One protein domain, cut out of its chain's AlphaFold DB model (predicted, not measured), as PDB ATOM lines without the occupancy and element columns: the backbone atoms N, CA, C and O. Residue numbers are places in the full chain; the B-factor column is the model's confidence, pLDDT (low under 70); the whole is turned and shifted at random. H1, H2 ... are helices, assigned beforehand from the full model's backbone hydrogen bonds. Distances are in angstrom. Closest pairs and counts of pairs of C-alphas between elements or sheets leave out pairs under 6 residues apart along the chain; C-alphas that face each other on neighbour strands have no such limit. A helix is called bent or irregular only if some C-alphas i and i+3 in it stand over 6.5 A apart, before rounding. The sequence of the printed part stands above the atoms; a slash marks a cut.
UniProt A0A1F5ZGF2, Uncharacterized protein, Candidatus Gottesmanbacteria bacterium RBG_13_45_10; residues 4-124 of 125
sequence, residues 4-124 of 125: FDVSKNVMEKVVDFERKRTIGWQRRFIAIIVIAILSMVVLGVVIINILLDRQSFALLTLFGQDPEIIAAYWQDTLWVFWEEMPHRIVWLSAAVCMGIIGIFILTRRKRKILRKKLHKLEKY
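What this domain is: This is residues 4 to 124 of the 125 residues of an uncharacterized protein of Candidatus Gottesmanbacteria bacterium RBG_13_45_10 (UniProt A0A1F5ZGF2). Two long helices, H1 and H4, run side by side in opposite ways as a long, thin rod, and a small helical hairpin, H2 and H3, makes a head at one end, with H2 turned about perpendicular to H1. The two long helices touch along only part of their length, near the head. The printed part has 121 residues with four named helices, in the order H1 H2 H3 H4, and no named strand; the class is all helix. It is extended, with a radius of gyration of the C-alphas of 25.1 A and spans of 78 by 26 by 22 A.

How they stand to each other: H1, residues 4 to 53, touches H4, residues 87 to 122, at a shallow tilt of 12 degrees, opposite ways. The closest C-alphas of the two are those of Met 40 and Ser 93, 6.9 A apart; H1 touches H4 with residues 33 to 47 alone, and H4 touches H1 with residues 89 to 100 alone. H1 has a kink of 26 degrees near residue 23. H2, residues 56 to 63, is close to H1 but not clearly touching, with the C-alphas of Leu 51 and Phe 57 closest at 6.6 A; their lines are about perpendicular, at 78 degrees. H2 and H3, residues 67 to 84, form a hairpin and only just touch, with 3 pairs of C-alphas within 8 A, the closest being Phe 63 and Ile 70 at 5.6 A. H3 is apart from H1 and H4. Every O i to N i+4 pair is within hydrogen-bond range in H2 and H4, against 44 of 46 in H1 and 12 of 14 in H3.

Where its parts are: H1 is 71.8 A long from C-alpha 4 at (-79.897, 10.496, 23.543), H2 11.6 A and H3 22.9 A. H3 is irregular, with C-alphas 72 and 75 7.9 A apart, and has a kink of 68 degrees near residue 74. H4 is 52.4 A long and ends at C-alpha 122, (-66.739, 13.985, 25.358).

The domain as a whole: The C-alphas of Val 6 and Glu 68 are farthest apart, at 78.6 A. The printed part has no cut, and its three links are tight. Mean pLDDT of the printed part is 76.1; residues 55 to 67 are among those under 70.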
ATOM      1  N   PHE A   4     -81.136  10.339  24.313       56.09
ATOM      2  CA  PHE A   4     -79.897  10.496  23.543       56.09
ATOM      3  C   PHE A   4     -79.989  11.579  22.454       56.09
ATOM      4  O   PHE A   4     -79.043  12.346  22.285       56.09
ATOM      5  N   ASP A   5     -81.134  11.722  21.778       61.25
ATOM      6  CA  ASP A   5     -81.295  12.727  20.713       61.25
ATOM      7  C   ASP A   5     -81.387  14.158  21.246       61.25
ATOM      8  O   ASP A   5     -80.859  15.094  20.642       61.25
ATOM      9  N   VAL A   6     -82.018  14.347  22.410       64.69
ATOM     10  CA  VAL A   6     -82.105  15.670  23.045       64.69
ATOM     11  C   VAL A   6     -80.727  16.102  23.546       64.69
ATOM     12  O   VAL A   6     -80.330  17.244  23.323       64.69
ATOM     13  N   SER A   7     -79.968  15.178  24.146       72.06
ATOM     14  CA  SER A   7     -78.599  15.447  24.600       72.06
ATOM     15  C   SER A   7     -77.682  15.828  23.431       72.06
ATOM     16  O   SER A   7     -76.971  16.830  23.500       72.06
ATOM     17  N   LYS A   8     -77.782  15.117  22.298       74.12
ATOM     18  CA  LYS A   8     -77.008  15.418  21.084       74.12
ATOM     19  C   LYS A   8     -77.339  16.794  20.495       74.12
ATOM     20  O   LYS A   8     -76.425  17.562  20.206       74.12
ATOM     21  N   ASN A   9     -78.622  17.144  20.391       77.69
ATOM     22  CA  ASN A   9     -79.049  18.454  19.882       77.69
ATOM     23  C   ASN A   9     -78.628  19.621  20.790       77.69
ATOM     24  O   ASN A   9     -78.282  20.702  20.307       77.69
ATOM     25  N   VAL A  10     -78.651  19.426  22.112       77.62
ATOM     26  CA  VAL A  10     -78.161  20.434  23.065       77.62
ATOM     27  C   VAL A  10     -76.638  20.558  22.969       77.62
ATOM     28  O   VAL A  10     -76.124  21.677  22.919       77.62
ATOM     29  N   MET A  11     -75.923  19.434  22.860       77.06
ATOM     30  CA  MET A  11     -74.469  19.406  22.685       77.06
ATOM     31  C   MET A  11     -74.041  20.129  21.401       77.06
ATOM     32  O   MET A  11     -73.155  20.980  21.456       77.06
ATOM     33  N   GLU A  12     -74.696  19.874  20.264       80.00
ATOM     34  CA  GLU A  12     -74.401  20.558  18.994       80.00
ATOM     35  C   GLU A  12     -74.616  22.071  19.091       80.00
ATOM     36  O   GLU A  12     -73.757  22.838  18.658       80.00
ATOM     37  N   LYS A  13     -75.692  22.529  19.746       80.50
ATOM     38  CA  LYS A  13     -75.922  23.969  19.961       80.50
ATOM     39  C   LYS A  13     -74.854  24.618  20.840       80.50
ATOM     40  O   LYS A  13     -74.431  25.739  20.553       80.50
ATOM     41  N   VAL A  14     -74.408  23.937  21.898       79.00
ATOM     42  CA  VAL A  14     -73.328  24.432  22.769       79.00
ATOM     43  C   VAL A  14     -72.000  24.475  22.010       79.00
ATOM     44  O   VAL A  14     -71.273  25.467  22.103       79.00
ATOM     45  N   VAL A  15     -71.710  23.447  21.206       78.75
ATOM     46  CA  VAL A  15     -70.517  23.395  20.350       78.75
ATOM     47  C   VAL A  15     -70.539  24.512  19.309       78.75
ATOM     48  O   VAL A  15     -69.532  25.202  19.150       78.75
ATOM     49  N   ASP A  16     -71.668  24.765  18.647       78.88
ATOM     50  CA  ASP A  16     -71.790  25.842  17.660       78.88
ATOM     51  C   ASP A  16     -71.687  27.237  18.286       78.88
ATOM     52  O   ASP A  16     -71.085  28.145  17.697       78.88
ATOM     53  N   PHE A  17     -72.211  27.415  19.499       79.88
ATOM     54  CA  PHE A  17     -72.053  28.653  20.259       79.88
ATOM     55  C   PHE A  17     -70.582  28.910  20.629       79.88
ATOM     56  O   PHE A  17     -70.048  29.995  20.365       79.88
ATOM     57  N   GLU A  18     -69.889  27.897  21.160       75.69
ATOM     58  CA  GLU A  18     -68.446  27.942  21.437       75.69
ATOM     59  C   GLU A  18     -67.637  28.185  20.150       75.69
ATOM     60  O   GLU A  18     -66.705  29.000  20.134       75.69
ATOM     61  N   ARG A  19     -68.019  27.556  19.031       76.69
ATOM     62  CA  ARG A  19     -67.353  27.711  17.729       76.69
ATOM     63  C   ARG A  19     -67.489  29.131  17.187       76.69
ATOM     64  O   ARG A  19     -66.476  29.732  16.827       76.69
ATOM     65  N   LYS A  20     -68.698  29.706  17.187       77.06
ATOM     66  CA  LYS A  20     -68.939  31.101  16.762       77.06
ATOM     67  C   LYS A  20     -68.160  32.097  17.620       77.06
ATOM     68  O   LYS A  20     -67.538  33.015  17.080       77.06
ATOM     69  N   ARG A  21     -68.106  31.873  18.936       77.06
ATOM     70  CA  ARG A  21     -67.312  32.695  19.862       77.06
ATOM     71  C   ARG A  21     -65.808  32.596  19.581       77.06
ATOM     72  O   ARG A  21     -65.101  33.603  19.625       77.06
ATOM     73  N   THR A  22     -65.320  31.401  19.254       76.12
ATOM     74  CA  THR A  22     -63.893  31.150  18.999       76.12
ATOM     75  C   THR A  22     -63.446  31.665  17.627       76.12
ATOM     76  O   THR A  22     -62.340  32.193  17.511       76.12
ATOM     77  N   ILE A  23     -64.313  31.610  16.607       77.00
ATOM     78  CA  ILE A  23     -64.036  32.111  15.248       77.00
ATOM     79  C   ILE A  23     -63.698  33.603  15.252       77.00
ATOM     80  O   ILE A  23     -62.745  34.012  14.586       77.00
ATOM     81  N   GLY A  24     -64.432  34.421  16.014       77.94
ATOM     82  CA  GLY A  24     -64.157  35.860  16.103       77.94
ATOM     83  C   GLY A  24     -62.755  36.152  16.648       77.94
ATOM     84  O   GLY A  24     -62.023  36.976  16.100       77.94
ATOM     85  N   TRP A  25     -62.341  35.418  17.684       78.81
ATOM     86  CA  TRP A  25     -60.989  35.521  18.235       78.81
ATOM     87  C   TRP A  25     -59.925  35.004  17.256       78.81
ATOM     88  O   TRP A  25     -58.879  35.627  17.085       78.81
ATOM     89  N   GLN A  26     -60.214  33.904  16.558       77.12
ATOM     90  CA  GLN A  26     -59.303  33.292  15.595       77.12
ATOM     91  C   GLN A  26     -59.079  34.179  14.359       77.12
ATOM     92  O   GLN A  26     -57.946  34.291  13.898       77.12
ATOM     93  N   ARG A  27     -60.116  34.881  13.876       80.75
ATOM     94  CA  ARG A  27     -59.992  35.891  12.809       80.75
ATOM     95  C   ARG A  27     -59.093  37.056  13.222       80.75
ATOM     96  O   ARG A  27     -58.200  37.415  12.466       80.75
ATOM     97  N   ARG A  28     -59.277  37.603  14.433       79.88
ATOM     98  CA  ARG A  28     -58.408  38.674  14.963       79.88
ATOM     99  C   ARG A  28     -56.957  38.215  15.086       79.88
ATOM    100  O   ARG A  28     -56.051  38.956  14.729       79.88
ATOM    101  N   PHE A  29     -56.736  36.983  15.540       78.38
ATOM    102  CA  PHE A  29     -55.399  36.398  15.636       78.38
ATOM    103  C   PHE A  29     -54.720  36.266  14.265       78.38
ATOM    104  O   PHE A  29     -53.564  36.649  14.121       78.38
ATOM    105  N   ILE A  30     -55.444  35.777  13.253       82.06
ATOM    106  CA  ILE A  30     -54.928  35.690  11.878       82.06
ATOM    107  C   ILE A  30     -54.620  37.088  11.332       82.06
ATOM    108  O   ILE A  30     -53.547  37.286  10.776       82.06
ATOM    109  N   ALA A  31     -55.502  38.069  11.547       85.25
ATOM    110  CA  ALA A  31     -55.274  39.444  11.105       85.25
ATOM    111  C   ALA A  31     -53.997  40.050  11.716       85.25
ATOM    112  O   ALA A  31     -53.201  40.637  10.992       85.25
ATOM    113  N   ILE A  32     -53.755  39.848  13.018       84.69
ATOM    114  CA  ILE A  32     -52.525  40.310  13.687       84.69
ATOM    115  C   ILE A  32     -51.282  39.663  13.067       84.69
ATOM    116  O   ILE A  32     -50.292  40.351  12.837       84.69
ATOM    117  N   ILE A  33     -51.329  38.362  12.762       82.75
ATOM    118  CA  ILE A  33     -50.209  37.667  12.108       82.75
ATOM    119  C   ILE A  33     -49.954  38.234  10.711       82.75
ATOM    120  O   ILE A  33     -48.806  38.490  10.365       82.75
ATOM    121  N   VAL A  34     -51.006  38.452   9.922       86.50
ATOM    122  CA  VAL A  34     -50.877  39.010   8.568       86.50
ATOM    123  C   VAL A  34     -50.272  40.412   8.616       86.50
ATOM    124  O   VAL A  34     -49.340  40.693   7.869       86.50
ATOM    125  N   ILE A  35     -50.738  41.266   9.534       87.69
ATOM    126  CA  ILE A  35     -50.180  42.610   9.745       87.69
ATOM    127  C   ILE A  35     -48.708  42.523  10.159       87.69
ATOM    128  O   ILE A  35     -47.881  43.255   9.625       87.69
ATOM    129  N   ALA A  36     -48.364  41.611  11.069       82.75
ATOM    130  CA  ALA A  36     -46.988  41.422  11.511       82.75
ATOM    131  C   ALA A  36     -46.067  40.987  10.355       82.75
ATOM    132  O   ALA A  36     -44.995  41.564  10.177       82.75
ATOM    133  N   ILE A  37     -46.503  40.039   9.521       85.31
ATOM    134  CA  ILE A  37     -45.751  39.611   8.332       85.31
ATOM    135  C   ILE A  37     -45.592  40.776   7.350       85.31
ATOM    136  O   ILE A  37     -44.477  41.061   6.928       85.31
ATOM    137  N   LEU A  38     -46.676  41.492   7.032       88.06
ATOM    138  CA  LEU A  38     -46.622  42.663   6.149       88.06
ATOM    139  C   LEU A  38     -45.655  43.726   6.677       88.06
ATOM    140  O   LEU A  38     -44.854  44.255   5.913       88.06
ATOM    141  N   SER A  39     -45.678  43.994   7.985       83.88
ATOM    142  CA  SER A  39     -44.756  44.946   8.606       83.88
ATOM    143  C   SER A  39     -43.294  44.512   8.472       83.88
ATOM    144  O   SER A  39     -42.444  45.347   8.178       83.88
ATOM    145  N   MET A  40     -42.995  43.212   8.586       82.69
ATOM    146  CA  MET A  40     -41.646  42.698   8.335       82.69
ATOM    147  C   MET A  40     -41.222  42.851   6.878       82.69
ATOM    148  O   MET A  40     -40.081  43.224   6.630       82.69
ATOM    149  N   VAL A  41     -42.120  42.595   5.922       87.62
ATOM    150  CA  VAL A  41     -41.813  42.780   4.496       87.62
ATOM    151  C   VAL A  41     -41.484  44.244   4.212       87.62
ATOM    152  O   VAL A  41     -40.460  44.528   3.600       87.62
ATOM    153  N   VAL A  42     -42.301  45.179   4.712       88.00
ATOM    154  CA  VAL A  42     -42.061  46.621   4.542       88.00
ATOM    155  C   VAL A  42     -40.731  47.039   5.171       88.00
ATOM    156  O   VAL A  42     -39.947  47.730   4.526       88.00
ATOM    157  N   LEU A  43     -40.439  46.590   6.396       82.88
ATOM    158  CA  LEU A  43     -39.152  46.865   7.041       82.88
ATOM    159  C   LEU A  43     -37.980  46.284   6.243       82.88
ATOM    160  O   LEU A  43     -36.971  46.960   6.086       82.88
ATOM    161  N   GLY A  44     -38.122  45.074   5.698       82.62
ATOM    162  CA  GLY A  44     -37.116  44.458   4.834       82.62
ATOM    163  C   GLY A  44     -36.829  45.297   3.591       82.62
ATOM    164  O   GLY A  44     -35.668  45.565   3.293       82.62
ATOM    165  N   VAL A  45     -37.872  45.789   2.915       86.69
ATOM    166  CA  VAL A  45     -37.727  46.688   1.758       86.69
ATOM    167  C   VAL A  45     -37.022  47.988   2.147       86.69
ATOM    168  O   VAL A  45     -36.120  48.429   1.441       86.69
ATOM    169  N   VAL A  46     -37.377  48.584   3.289       84.56
ATOM    170  CA  VAL A  46     -36.723  49.807   3.784       84.56
ATOM    171  C   VAL A  46     -35.239  49.566   4.069       84.56
ATOM    172  O   VAL A  46     -34.414  50.385   3.683       84.56
ATOM    173  N   ILE A  47     -34.883  48.441   4.694       80.44
ATOM    174  CA  ILE A  47     -33.479  48.080   4.950       80.44
ATOM    175  C   ILE A  47     -32.718  47.899   3.635       80.44
ATOM    176  O   ILE A  47     -31.615  48.421   3.507       80.44
ATOM    177  N   ILE A  48     -33.303  47.200   2.658       79.44
ATOM    178  CA  ILE A  48     -32.682  46.996   1.341       79.44
ATOM    179  C   ILE A  48     -32.437  48.337   0.651       79.44
ATOM    180  O   ILE A  48     -31.335  48.562   0.166       79.44
ATOM    181  N   ASN A  49     -33.417  49.244   0.660       82.50
ATOM    182  CA  ASN A  49     -33.252  50.574   0.074       82.50
ATOM    183  C   ASN A  49     -32.149  51.372   0.781       82.50
ATOM    184  O   ASN A  49     -31.309  51.960   0.113       82.50
ATOM    185  N   ILE A  50     -32.083  51.329   2.117       77.44
ATOM    186  CA  ILE A  50     -31.011  51.993   2.880       77.44
ATOM    187  C   ILE A  50     -29.634  51.407   2.530       77.44
ATOM    188  O   ILE A  50     -28.668  52.153   2.396       77.44
ATOM    189  N   LEU A  51     -29.532  50.085   2.382       72.38
ATOM    190  CA  LEU A  51     -28.285  49.404   2.015       72.38
ATOM    191  C   LEU A  51     -27.865  49.684   0.563       72.38
ATOM    192  O   LEU A  51     -26.671  49.768   0.279       72.38
ATOM    193  N   LEU A  52     -28.831  49.835  -0.351       76.44
ATOM    194  CA  LEU A  52     -28.583  50.254  -1.733       76.44
ATOM    195  C   LEU A  52     -28.084  51.701  -1.787       76.44
ATOM    196  O   LEU A  52     -27.070  51.962  -2.432       76.44
ATOM    197  N   ASP A  53     -28.729  52.611  -1.054       77.69
ATOM    198  CA  ASP A  53     -28.342  54.026  -0.992       77.69
ATOM    199  C   ASP A  53     -26.948  54.227  -0.379       77.69
ATOM    200  O   ASP A  53     -26.223  55.142  -0.766       77.69
ATOM    201  N   ARG A  54     -26.543  53.364   0.562       71.88
ATOM    202  CA  ARG A  54     -25.225  53.428   1.218       71.88
ATOM    203  C   ARG A  54     -24.091  52.749   0.450       71.88
ATOM    204  O   ARG A  54     -22.973  52.733   0.948       71.88
ATOM    205  N   GLN A  55     -24.346  52.185  -0.735       67.56
ATOM    206  CA  GLN A  55     -23.381  51.347  -1.470       67.56
ATOM    207  C   GLN A  55     -22.803  50.182  -0.640       67.56
ATOM    208  O   GLN A  55     -21.812  49.577  -1.039       67.56
ATOM    209  N   SER A  56     -23.432  49.779   0.469       63.66
ATOM    210  CA  SER A  56     -22.960  48.664   1.307       63.66
ATOM    211  C   SER A  56     -22.962  47.331   0.536       63.66
ATOM    212  O   SER A  56     -22.206  46.410   0.845       63.66
ATOM    213  N   PHE A  57     -23.760  47.229  -0.534       63.75
ATOM    214  CA  PHE A  57     -23.701  46.110  -1.479       63.75
ATOM    215  C   PHE A  57     -22.445  46.102  -2.366       63.75
ATOM    216  O   PHE A  57     -22.060  45.032  -2.829       63.75
ATOM    217  N   ALA A  58     -21.778  47.243  -2.575       61.03
ATOM    218  CA  ALA A  58     -20.518  47.315  -3.318       61.03
ATOM    219  C   ALA A  58     -19.375  46.614  -2.557       61.03
ATOM    220  O   ALA A  58     -18.565  45.901  -3.155       61.03
ATOM    221  N   LEU A  59     -19.370  46.732  -1.224       62.66
ATOM    222  CA  LEU A  59     -18.507  45.931  -0.354       62.66
ATOM    223  C   LEU A  59     -18.812  44.438  -0.525       62.66
ATOM    224  O   LEU A  59     -17.902  43.666  -0.789       62.66
ATOM    225  N   LEU A  60     -20.082  44.027  -0.504       63.28
ATOM    226  CA  LEU A  60     -20.473  42.627  -0.746       63.28
ATOM    227  C   LEU A  60     -20.088  42.110  -2.147       63.28
ATOM    228  O   LEU A  60     -19.777  40.930  -2.291       63.28
ATOM    229  N   THR A  61     -20.066  42.958  -3.182       65.38
ATOM    230  CA  THR A  61     -19.599  42.553  -4.520       65.38
ATOM    231  C   THR A  61     -18.088  42.330  -4.596       65.38
ATOM    232  O   THR A  61     -17.663  41.456  -5.349       65.38
ATOM    233  N   LEU A  62     -17.288  43.031  -3.781       62.38
ATOM    234  CA  LEU A  62     -15.853  42.747  -3.606       62.38
ATOM    235  C   LEU A  62     -15.627  41.347  -3.007       62.38
ATOM    236  O   LEU A  62     -14.715  40.641  -3.427       62.38
ATOM    237  N   PHE A  63     -16.516  40.894  -2.114       61.50
ATOM    238  CA  PHE A  63     -16.496  39.522  -1.583       61.50
ATOM    239  C   PHE A  63     -16.839  38.463  -2.638       61.50
ATOM    240  O   PHE A  63     -16.416  37.324  -2.508       61.50
ATOM    241  N   GLY A  64     -17.579  38.798  -3.698       63.31
ATOM    242  CA  GLY A  64     -17.934  37.839  -4.751       63.31
ATOM    243  C   GLY A  64     -16.811  37.530  -5.747       63.31
ATOM    244  O   GLY A  64     -16.923  36.549  -6.481       63.31
ATOM    245  N   GLN A  65     -15.763  38.357  -5.804       68.12
ATOM    246  CA  GLN A  65     -14.711  38.255  -6.822       68.12
ATOM    247  C   GLN A  65     -13.512  37.409  -6.386       68.12
ATOM    248  O   GLN A  65     -12.951  36.723  -7.234       68.12
ATOM    249  N   ASP A  66     -13.168  37.390  -5.092       67.06
ATOM    250  CA  ASP A  66     -12.031  36.617  -4.580       67.06
ATOM    251  C   ASP A  66     -12.382  35.834  -3.300       67.06
ATOM    252  O   ASP A  66     -12.517  36.423  -2.223       67.06
ATOM    253  N   PRO A  67     -12.490  34.492  -3.362       68.75
ATOM    254  CA  PRO A  67     -12.838  33.664  -2.206       68.75
ATOM    255  C   PRO A  67     -11.772  33.675  -1.095       68.75
ATOM    256  O   PRO A  67     -12.105  33.447   0.069       68.75
ATOM    257  N   GLU A  68     -10.510  33.983  -1.417       70.56
ATOM    258  CA  GLU A  68      -9.441  34.165  -0.421       70.56
ATOM    259  C   GLU A  68      -9.661  35.416   0.443       70.56
ATOM    260  O   GLU A  68      -9.433  35.382   1.655       70.56
ATOM    261  N   ILE A  69     -10.198  36.492  -0.144       66.12
ATOM    262  CA  ILE A  69     -10.563  37.714   0.584       66.12
ATOM    263  C   ILE A  69     -11.758  37.441   1.503       66.12
ATOM    264  O   ILE A  69     -11.782  37.928   2.634       66.12
ATOM    265  N   ILE A  70     -12.707  36.592   1.083       68.00
ATOM    266  CA  ILE A  70     -13.808  36.150   1.952       68.00
ATOM    267  C   ILE A  70     -13.255  35.461   3.198       68.00
ATOM    268  O   ILE A  70     -13.599  35.851   4.310       68.00
ATOM    269  N   ALA A  71     -12.386  34.461   3.041       71.38
ATOM    270  CA  ALA A  71     -11.874  33.699   4.179       71.38
ATOM    271  C   ALA A  71     -11.078  34.568   5.171       71.38
ATOM    272  O   ALA A  71     -11.163  34.337   6.377       71.38
ATOM    273  N   ALA A  72     -10.360  35.579   4.674       77.19
ATOM    274  CA  ALA A  72      -9.564  36.481   5.501       77.19
ATOM    275  C   ALA A  72     -10.381  37.610   6.162       77.19
ATOM    276  O   ALA A  72     -10.095  37.964   7.301       77.19
ATOM    277  N   TYR A  73     -11.406  38.149   5.489       76.00
ATOM    278  CA  TYR A  73     -12.075  39.398   5.901       76.00
ATOM    279  C   TYR A  73     -13.588  39.274   6.138       76.00
ATOM    280  O   TYR A  73     -14.266  40.285   6.349       76.00
ATOM    281  N   TRP A  74     -14.157  38.062   6.128       77.38
ATOM    282  CA  TRP A  74     -15.598  37.882   6.358       77.38
ATOM    283  C   TRP A  74     -16.050  38.387   7.734       77.38
ATOM    284  O   TRP A  74     -17.141  38.943   7.836       77.38
ATOM    285  N   GLN A  75     -15.234  38.227   8.784       82.44
ATOM    286  CA  GLN A  75     -15.570  38.716  10.128       82.44
ATOM    287  C   GLN A  75     -15.608  40.238  10.182       82.44
ATOM    288  O   GLN A  75     -16.620  40.792  10.604       82.44
ATOM    289  N   ASP A  76     -14.555  40.899   9.702       79.31
ATOM    290  CA  ASP A  76     -14.478  42.364   9.670       79.31
ATOM    291  C   ASP A  76     -15.605  42.958   8.828       79.31
ATOM    292  O   ASP A  76     -16.203  43.967   9.184       79.31
ATOM    293  N   THR A  77     -15.982  42.281   7.749       73.44
ATOM    294  CA  THR A  77     -17.051  42.760   6.869       73.44
ATOM    295  C   THR A  77     -18.427  42.548   7.463       73.44
ATOM    296  O   THR A  77     -19.272  43.434   7.361       73.44
ATOM    297  N   LEU A  78     -18.670  41.415   8.127       76.50
ATOM    298  CA  LEU A  78     -19.897  41.241   8.904       76.50
ATOM    299  C   LEU A  78     -19.982  42.264  10.036       76.50
ATOM    300  O   LEU A  78     -21.077  42.737  10.333       76.50
ATOM    301  N   TRP A  79     -18.850  42.613  10.645       80.50
ATOM    302  CA  TRP A  79     -18.788  43.621  11.694       80.50
ATOM    303  C   TRP A  79     -19.136  45.014  11.164       80.50
ATOM    304  O   TRP A  79     -20.053  45.648  11.680       80.50
ATOM    305  N   VAL A  80     -18.495  45.446  10.076       77.44
ATOM    306  CA  VAL A  80     -18.794  46.724   9.406       77.44
ATOM    307  C   VAL A  80     -20.242  46.756   8.922       77.44
ATOM    308  O   VAL A  80     -20.952  47.732   9.145       77.44
ATOM    309  N   PHE A  81     -20.736  45.664   8.338       73.69
ATOM    310  CA  PHE A  81     -22.132  45.552   7.919       73.69
ATOM    311  C   PHE A  81     -23.107  45.672   9.100       73.69
ATOM    312  O   PHE A  81     -24.157  46.307   8.986       73.69
ATOM    313  N   TRP A  82     -22.767  45.082  10.248       79.12
ATOM    314  CA  TRP A  82     -23.559  45.192  11.470       79.12
ATOM    315  C   TRP A  82     -23.571  46.615  12.037       79.12
ATOM    316  O   TRP A  82     -24.600  47.072  12.536       79.12
ATOM    317  N   GLU A  83     -22.446  47.317  11.945       79.94
ATOM    318  CA  GLU A  83     -22.288  48.694  12.414       79.94
ATOM    319  C   GLU A  83     -22.984  49.705  11.486       79.94
ATOM    320  O   GLU A  83     -23.606  50.667  11.942       79.94
ATOM    321  N   GLU A  84     -22.972  49.450  10.175       75.50
ATOM    322  CA  GLU A  84     -23.699  50.255   9.192       75.50
ATOM    323  C   GLU A  84     -25.212  50.026   9.223       75.50
ATOM    324  O   GLU A  84     -25.981  50.891   8.774       75.50
ATOM    325  N   MET A  85     -25.660  48.884   9.754       76.00
ATOM    326  CA  MET A  85     -27.077  48.578   9.854       76.00
ATOM    327  C   MET A  85     -27.788  49.577  10.779       76.00
ATOM    328  O   MET A  85     -27.376  49.803  11.917       76.00
ATOM    329  N   PRO A  86     -28.933  50.144  10.356       79.44
ATOM    330  CA  PRO A  86     -29.688  51.077  11.179       79.44
ATOM    331  C   PRO A  86     -30.250  50.364  12.417       79.44
ATOM    332  O   PRO A  86     -31.335  49.777  12.376       79.44
ATOM    333  N   HIS A  87     -29.541  50.454  13.550       80.88
ATOM    334  CA  HIS A  87     -29.883  49.743  14.788       80.88
ATOM    335  C   HIS A  87     -31.331  49.971  15.227       80.88
ATOM    336  O   HIS A  87     -31.982  49.049  15.708       80.88
ATOM    337  N   ARG A  88     -31.888  51.171  15.008       77.44
ATOM    338  CA  ARG A  88     -33.301  51.469  15.310       77.44
ATOM    339  C   ARG A  88     -34.263  50.506  14.609       77.44
ATOM    340  O   ARG A  88     -35.231  50.072  15.222       77.44
ATOM    341  N   ILE A  89     -33.986  50.162  13.354       79.81
ATOM    342  CA  ILE A  89     -34.811  49.241  12.567       79.81
ATOM    343  C   ILE A  89     -34.623  47.801  13.058       79.81
ATOM    344  O   ILE A  89     -35.601  47.065  13.173       79.81
ATOM    345  N   VAL A  90     -33.393  47.423  13.419       81.00
ATOM    346  CA  VAL A  90     -33.071  46.101  13.984       81.00
ATOM    347  C   VAL A  90     -33.772  45.877  15.329       81.00
ATOM    348  O   VAL A  90     -34.382  44.835  15.553       81.00
ATOM    349  N   TRP A  91     -33.769  46.871  16.219       85.12
ATOM    350  CA  TRP A  91     -34.498  46.787  17.488       85.12
ATOM    351  C   TRP A  91     -36.010  46.689  17.277       85.12
ATOM    352  O   TRP A  91     -36.691  45.939  17.980       85.12
ATOM    353  N   LEU A  92     -36.542  47.410  16.288       82.50
ATOM    354  CA  LEU A  92     -37.968  47.400  15.976       82.50
ATOM    355  C   LEU A  92     -38.407  46.049  15.389       82.50
ATOM    356  O   LEU A  92     -39.434  45.511  15.802       82.50
ATOM    357  N   SER A  93     -37.602  45.445  14.509       80.50
ATOM    358  CA  SER A  93     -37.864  44.095  13.995       80.50
ATOM    359  C   SER A  93     -37.756  43.032  15.096       80.50
ATOM    360  O   SER A  93     -38.625  42.159  15.190       80.50
ATOM    361  N   ALA A  94     -36.776  43.147  15.998       84.12
ATOM    362  CA  ALA A  94     -36.638  42.268  17.160       84.12
ATOM    363  C   ALA A  94     -37.844  42.366  18.114       84.12
ATOM    364  O   ALA A  94     -38.364  41.342  18.570       84.12
ATOM    365  N   ALA A  95     -38.346  43.578  18.371       85.19
ATOM    366  CA  ALA A  95     -39.536  43.797  19.191       85.19
ATOM    367  C   ALA A  95     -40.792  43.163  18.567       85.19
ATOM    368  O   ALA A  95     -41.560  42.493  19.265       85.19
ATOM    369  N   VAL A  96     -40.976  43.304  17.249       83.25
ATOM    370  CA  VAL A  96     -42.075  42.655  16.513       83.25
ATOM    371  C   VAL A  96     -41.961  41.128  16.598       83.25
ATOM    372  O   VAL A  96     -42.947  40.465  16.930       83.25
ATOM    373  N   CYS A  97     -40.764  40.564  16.399       82.12
ATOM    374  CA  CYS A  97     -40.489  39.132  16.579       82.12
ATOM    375  C   CYS A  97     -40.900  38.628  17.969       82.12
ATOM    376  O   CYS A  97     -41.649  37.652  18.086       82.12
ATOM    377  N   MET A  98     -40.456  39.308  19.031       86.06
ATOM    378  CA  MET A  98     -40.814  38.937  20.404       86.06
ATOM    379  C   MET A  98     -42.324  39.027  20.649       86.06
ATOM    380  O   MET A  98     -42.898  38.135  21.280       86.06
ATOM    381  N   GLY A  99     -42.986  40.050  20.102       83.56
ATOM    382  CA  GLY A  99     -44.442  40.193  20.162       83.56
ATOM    383  C   GLY A  99     -45.177  39.003  19.538       83.56
ATOM    384  O   GLY A  99     -46.081  38.436  20.161       83.56
ATOM    385  N   ILE A 100     -44.749  38.562  18.349       81.81
ATOM    386  CA  ILE A 100     -45.315  37.389  17.661       81.81
ATOM    387  C   ILE A 100     -45.133  36.125  18.508       81.81
ATOM    388  O   ILE A 100     -46.092  35.371  18.694       81.81
ATOM    389  N   ILE A 101     -43.935  35.903  19.060       84.06
ATOM    390  CA  ILE A 101     -43.643  34.742  19.914       84.06
ATOM    391  C   ILE A 101     -44.541  34.751  21.158       84.06
ATOM    392  O   ILE A 101     -45.160  33.732  21.485       84.06
ATOM    393  N   GLY A 102     -44.680  35.903  21.822       83.81
ATOM    394  CA  GLY A 102     -45.550  36.059  22.990       83.81
ATOM    395  C   GLY A 102     -47.011  35.731  22.673       83.81
ATOM    396  O   GLY A 102     -47.645  34.919  23.356       83.81
ATOM    397  N   ILE A 103     -47.529  36.287  21.575       80.81
ATOM    398  CA  ILE A 103     -48.881  36.010  21.077       80.81
ATOM    399  C   ILE A 103     -49.054  34.517  20.740       80.81
ATOM    400  O   ILE A 103     -50.074  33.909  21.083       80.81
ATOM    401  N   PHE A 104     -48.048  33.882  20.138       79.94
ATOM    402  CA  PHE A 104     -48.075  32.460  19.795       79.94
ATOM    403  C   PHE A 104     -48.127  31.555  21.037       79.94
ATOM    404  O   PHE A 104     -48.918  30.602  21.085       79.94
ATOM    405  N   ILE A 105     -47.350  31.874  22.077       81.06
ATOM    406  CA  ILE A 105     -47.355  31.151  23.359       81.06
ATOM    407  C   ILE A 105     -48.725  31.268  24.041       81.06
ATOM    408  O   ILE A 105     -49.292  30.255  24.473       81.06
ATOM    409  N   LEU A 106     -49.293  32.478  24.102       78.12
ATOM    410  CA  LEU A 106     -50.621  32.718  24.681       78.12
ATOM    411  C   LEU A 106     -51.709  31.923  23.946       78.12
ATOM    412  O   LEU A 106     -52.555  31.275  24.575       78.12
ATOM    413  N   THR A 107     -51.644  31.893  22.616       78.31
ATOM    414  CA  THR A 107     -52.577  31.132  21.778       78.31
ATOM    415  C   THR A 107     -52.461  29.627  21.984       78.31
ATOM    416  O   THR A 107     -53.484  28.949  22.129       78.31
ATOM    417  N   ARG A 108     -51.239  29.084  22.071       77.88
ATOM    418  CA  ARG A 108     -51.031  27.659  22.383       77.88
ATOM    419  C   ARG A 108     -51.621  27.286  23.740       77.88
ATOM    420  O   ARG A 108     -52.292  26.255  23.844       77.88
ATOM    421  N   ARG A 109     -51.436  28.128  24.764       75.88
ATOM    422  CA  ARG A 109     -52.016  27.900  26.100       75.88
ATOM    423  C   ARG A 109     -53.544  27.864  26.052       75.88
ATOM    424  O   ARG A 109     -54.132  26.903  26.548       75.88
ATOM    425  N   LYS A 110     -54.189  28.836  25.391       74.19
ATOM    426  CA  LYS A 110     -55.658  28.856  25.265       74.19
ATOM    427  C   LYS A 110     -56.202  27.656  24.487       74.19
ATOM    428  O   LYS A 110     -57.160  27.036  24.945       74.19
ATOM    429  N   ARG A 111     -55.558  27.255  23.382       73.06
ATOM    430  CA  ARG A 111     -55.952  26.046  22.633       73.06
ATOM    431  C   ARG A 111     -55.820  24.773  23.469       73.06
ATOM    432  O   ARG A 111     -56.710  23.932  23.420       73.06
ATOM    433  N   LYS A 112     -54.758  24.637  24.273       72.75
ATOM    434  CA  LYS A 112     -54.572  23.473  25.159       72.75
ATOM    435  C   LYS A 112     -55.677  23.384  26.218       72.75
ATOM    436  O   LYS A 112     -56.153  22.289  26.500       72.75
ATOM    437  N   ILE A 113     -56.111  24.521  26.768       73.12
ATOM    438  CA  ILE A 113     -57.223  24.583  27.734       73.12
ATOM    439  C   ILE A 113     -58.549  24.200  27.066       73.12
ATOM    440  O   ILE A 113     -59.273  23.365  27.603       73.12
ATOM    441  N   LEU A 114     -58.840  24.747  25.883       69.12
ATOM    442  CA  LEU A 114     -60.037  24.406  25.102       69.12
ATOM    443  C   LEU A 114     -60.091  22.915  24.755       69.12
ATOM    444  O   LEU A 114     -61.109  22.272  24.984       69.12
ATOM    445  N   ARG A 115     -58.973  22.335  24.301       71.88
ATOM    446  CA  ARG A 115     -58.887  20.900  23.983       71.88
ATOM    447  C   ARG A 115     -59.147  20.024  25.211       71.88
ATOM    448  O   ARG A 115     -59.845  19.025  25.111       71.88
ATOM    449  N   LYS A 116     -58.637  20.426  26.384       72.25
ATOM    450  CA  LYS A 116     -58.914  19.738  27.658       72.25
ATOM    451  C   LYS A 116     -60.382  19.848  28.080       72.25
ATOM    452  O   LYS A 116     -60.907  18.887  28.629       72.25
ATOM    453  N   LYS A 117     -61.032  20.996  27.858       69.75
ATOM    454  CA  LYS A 117     -62.460  21.180  28.165       69.75
ATOM    455  C   LYS A 117     -63.346  20.340  27.243       69.75
ATOM    456  O   LYS A 117     -64.212  19.637  27.745       69.75
ATOM    457  N   LEU A 118     -63.066  20.341  25.939       70.81
ATOM    458  CA  LEU A 118     -63.771  19.510  24.957       70.81
ATOM    459  C   LEU A 118     -63.637  18.013  25.265       70.81
ATOM    460  O   LEU A 118     -64.640  17.318  25.320       70.81
ATOM    461  N   HIS A 119     -62.429  17.533  25.576       72.94
ATOM    462  CA  HIS A 119     -62.223  16.116  25.898       72.94
ATOM    463  C   HIS A 119     -62.899  15.677  27.211       72.94
ATOM    464  O   HIS A 119     -63.238  14.510  27.382       72.94
ATOM    465  N   LYS A 120     -63.106  16.599  28.161       70.25
ATOM    466  CA  LYS A 120     -63.900  16.313  29.366       70.25
ATOM    467  C   LYS A 120     -65.394  16.220  29.062       70.25
ATOM    468  O   LYS A 120     -66.051  15.388  29.670       70.25
ATOM    469  N   LEU A 121     -65.909  17.037  28.143       64.88
ATOM    470  CA  LEU A 121     -67.310  16.985  27.711       64.88
ATOM    471  C   LEU A 121     -67.608  15.715  26.903       64.88
ATOM    472  O   LEU A 121     -68.660  15.123  27.071       64.88
ATOM    473  N   GLU A 122     -66.647  15.246  26.109       65.06
ATOM    474  CA  GLU A 122     -66.739  13.985  25.358       65.06
ATOM    475  C   GLU A 122     -66.799  12.737  26.264       65.06
ATOM    476  O   GLU A 122     -67.323  11.703  25.865       65.06
ATOM    477  N   LYS A 123     -66.288  12.829  27.502       59.53
ATOM    478  CA  LYS A 123     -66.313  11.739  28.495       59.53
ATOM    479  C   LYS A 123     -67.588  11.672  29.343       59.53
ATOM    480  O   LYS A 123     -67.695  10.754  30.153       59.53
ATOM    481  N   TYR A 124     -68.515  12.614  29.189       50.50
ATOM    482  CA  TYR A 124     -69.834  12.548  29.816       50.50
ATOM    483  C   TYR A 124     -70.860  12.108  28.755       50.50
ATOM    484  O   TYR A 124     -71.276  12.954  27.962       50.50
TER     485      TYR A 124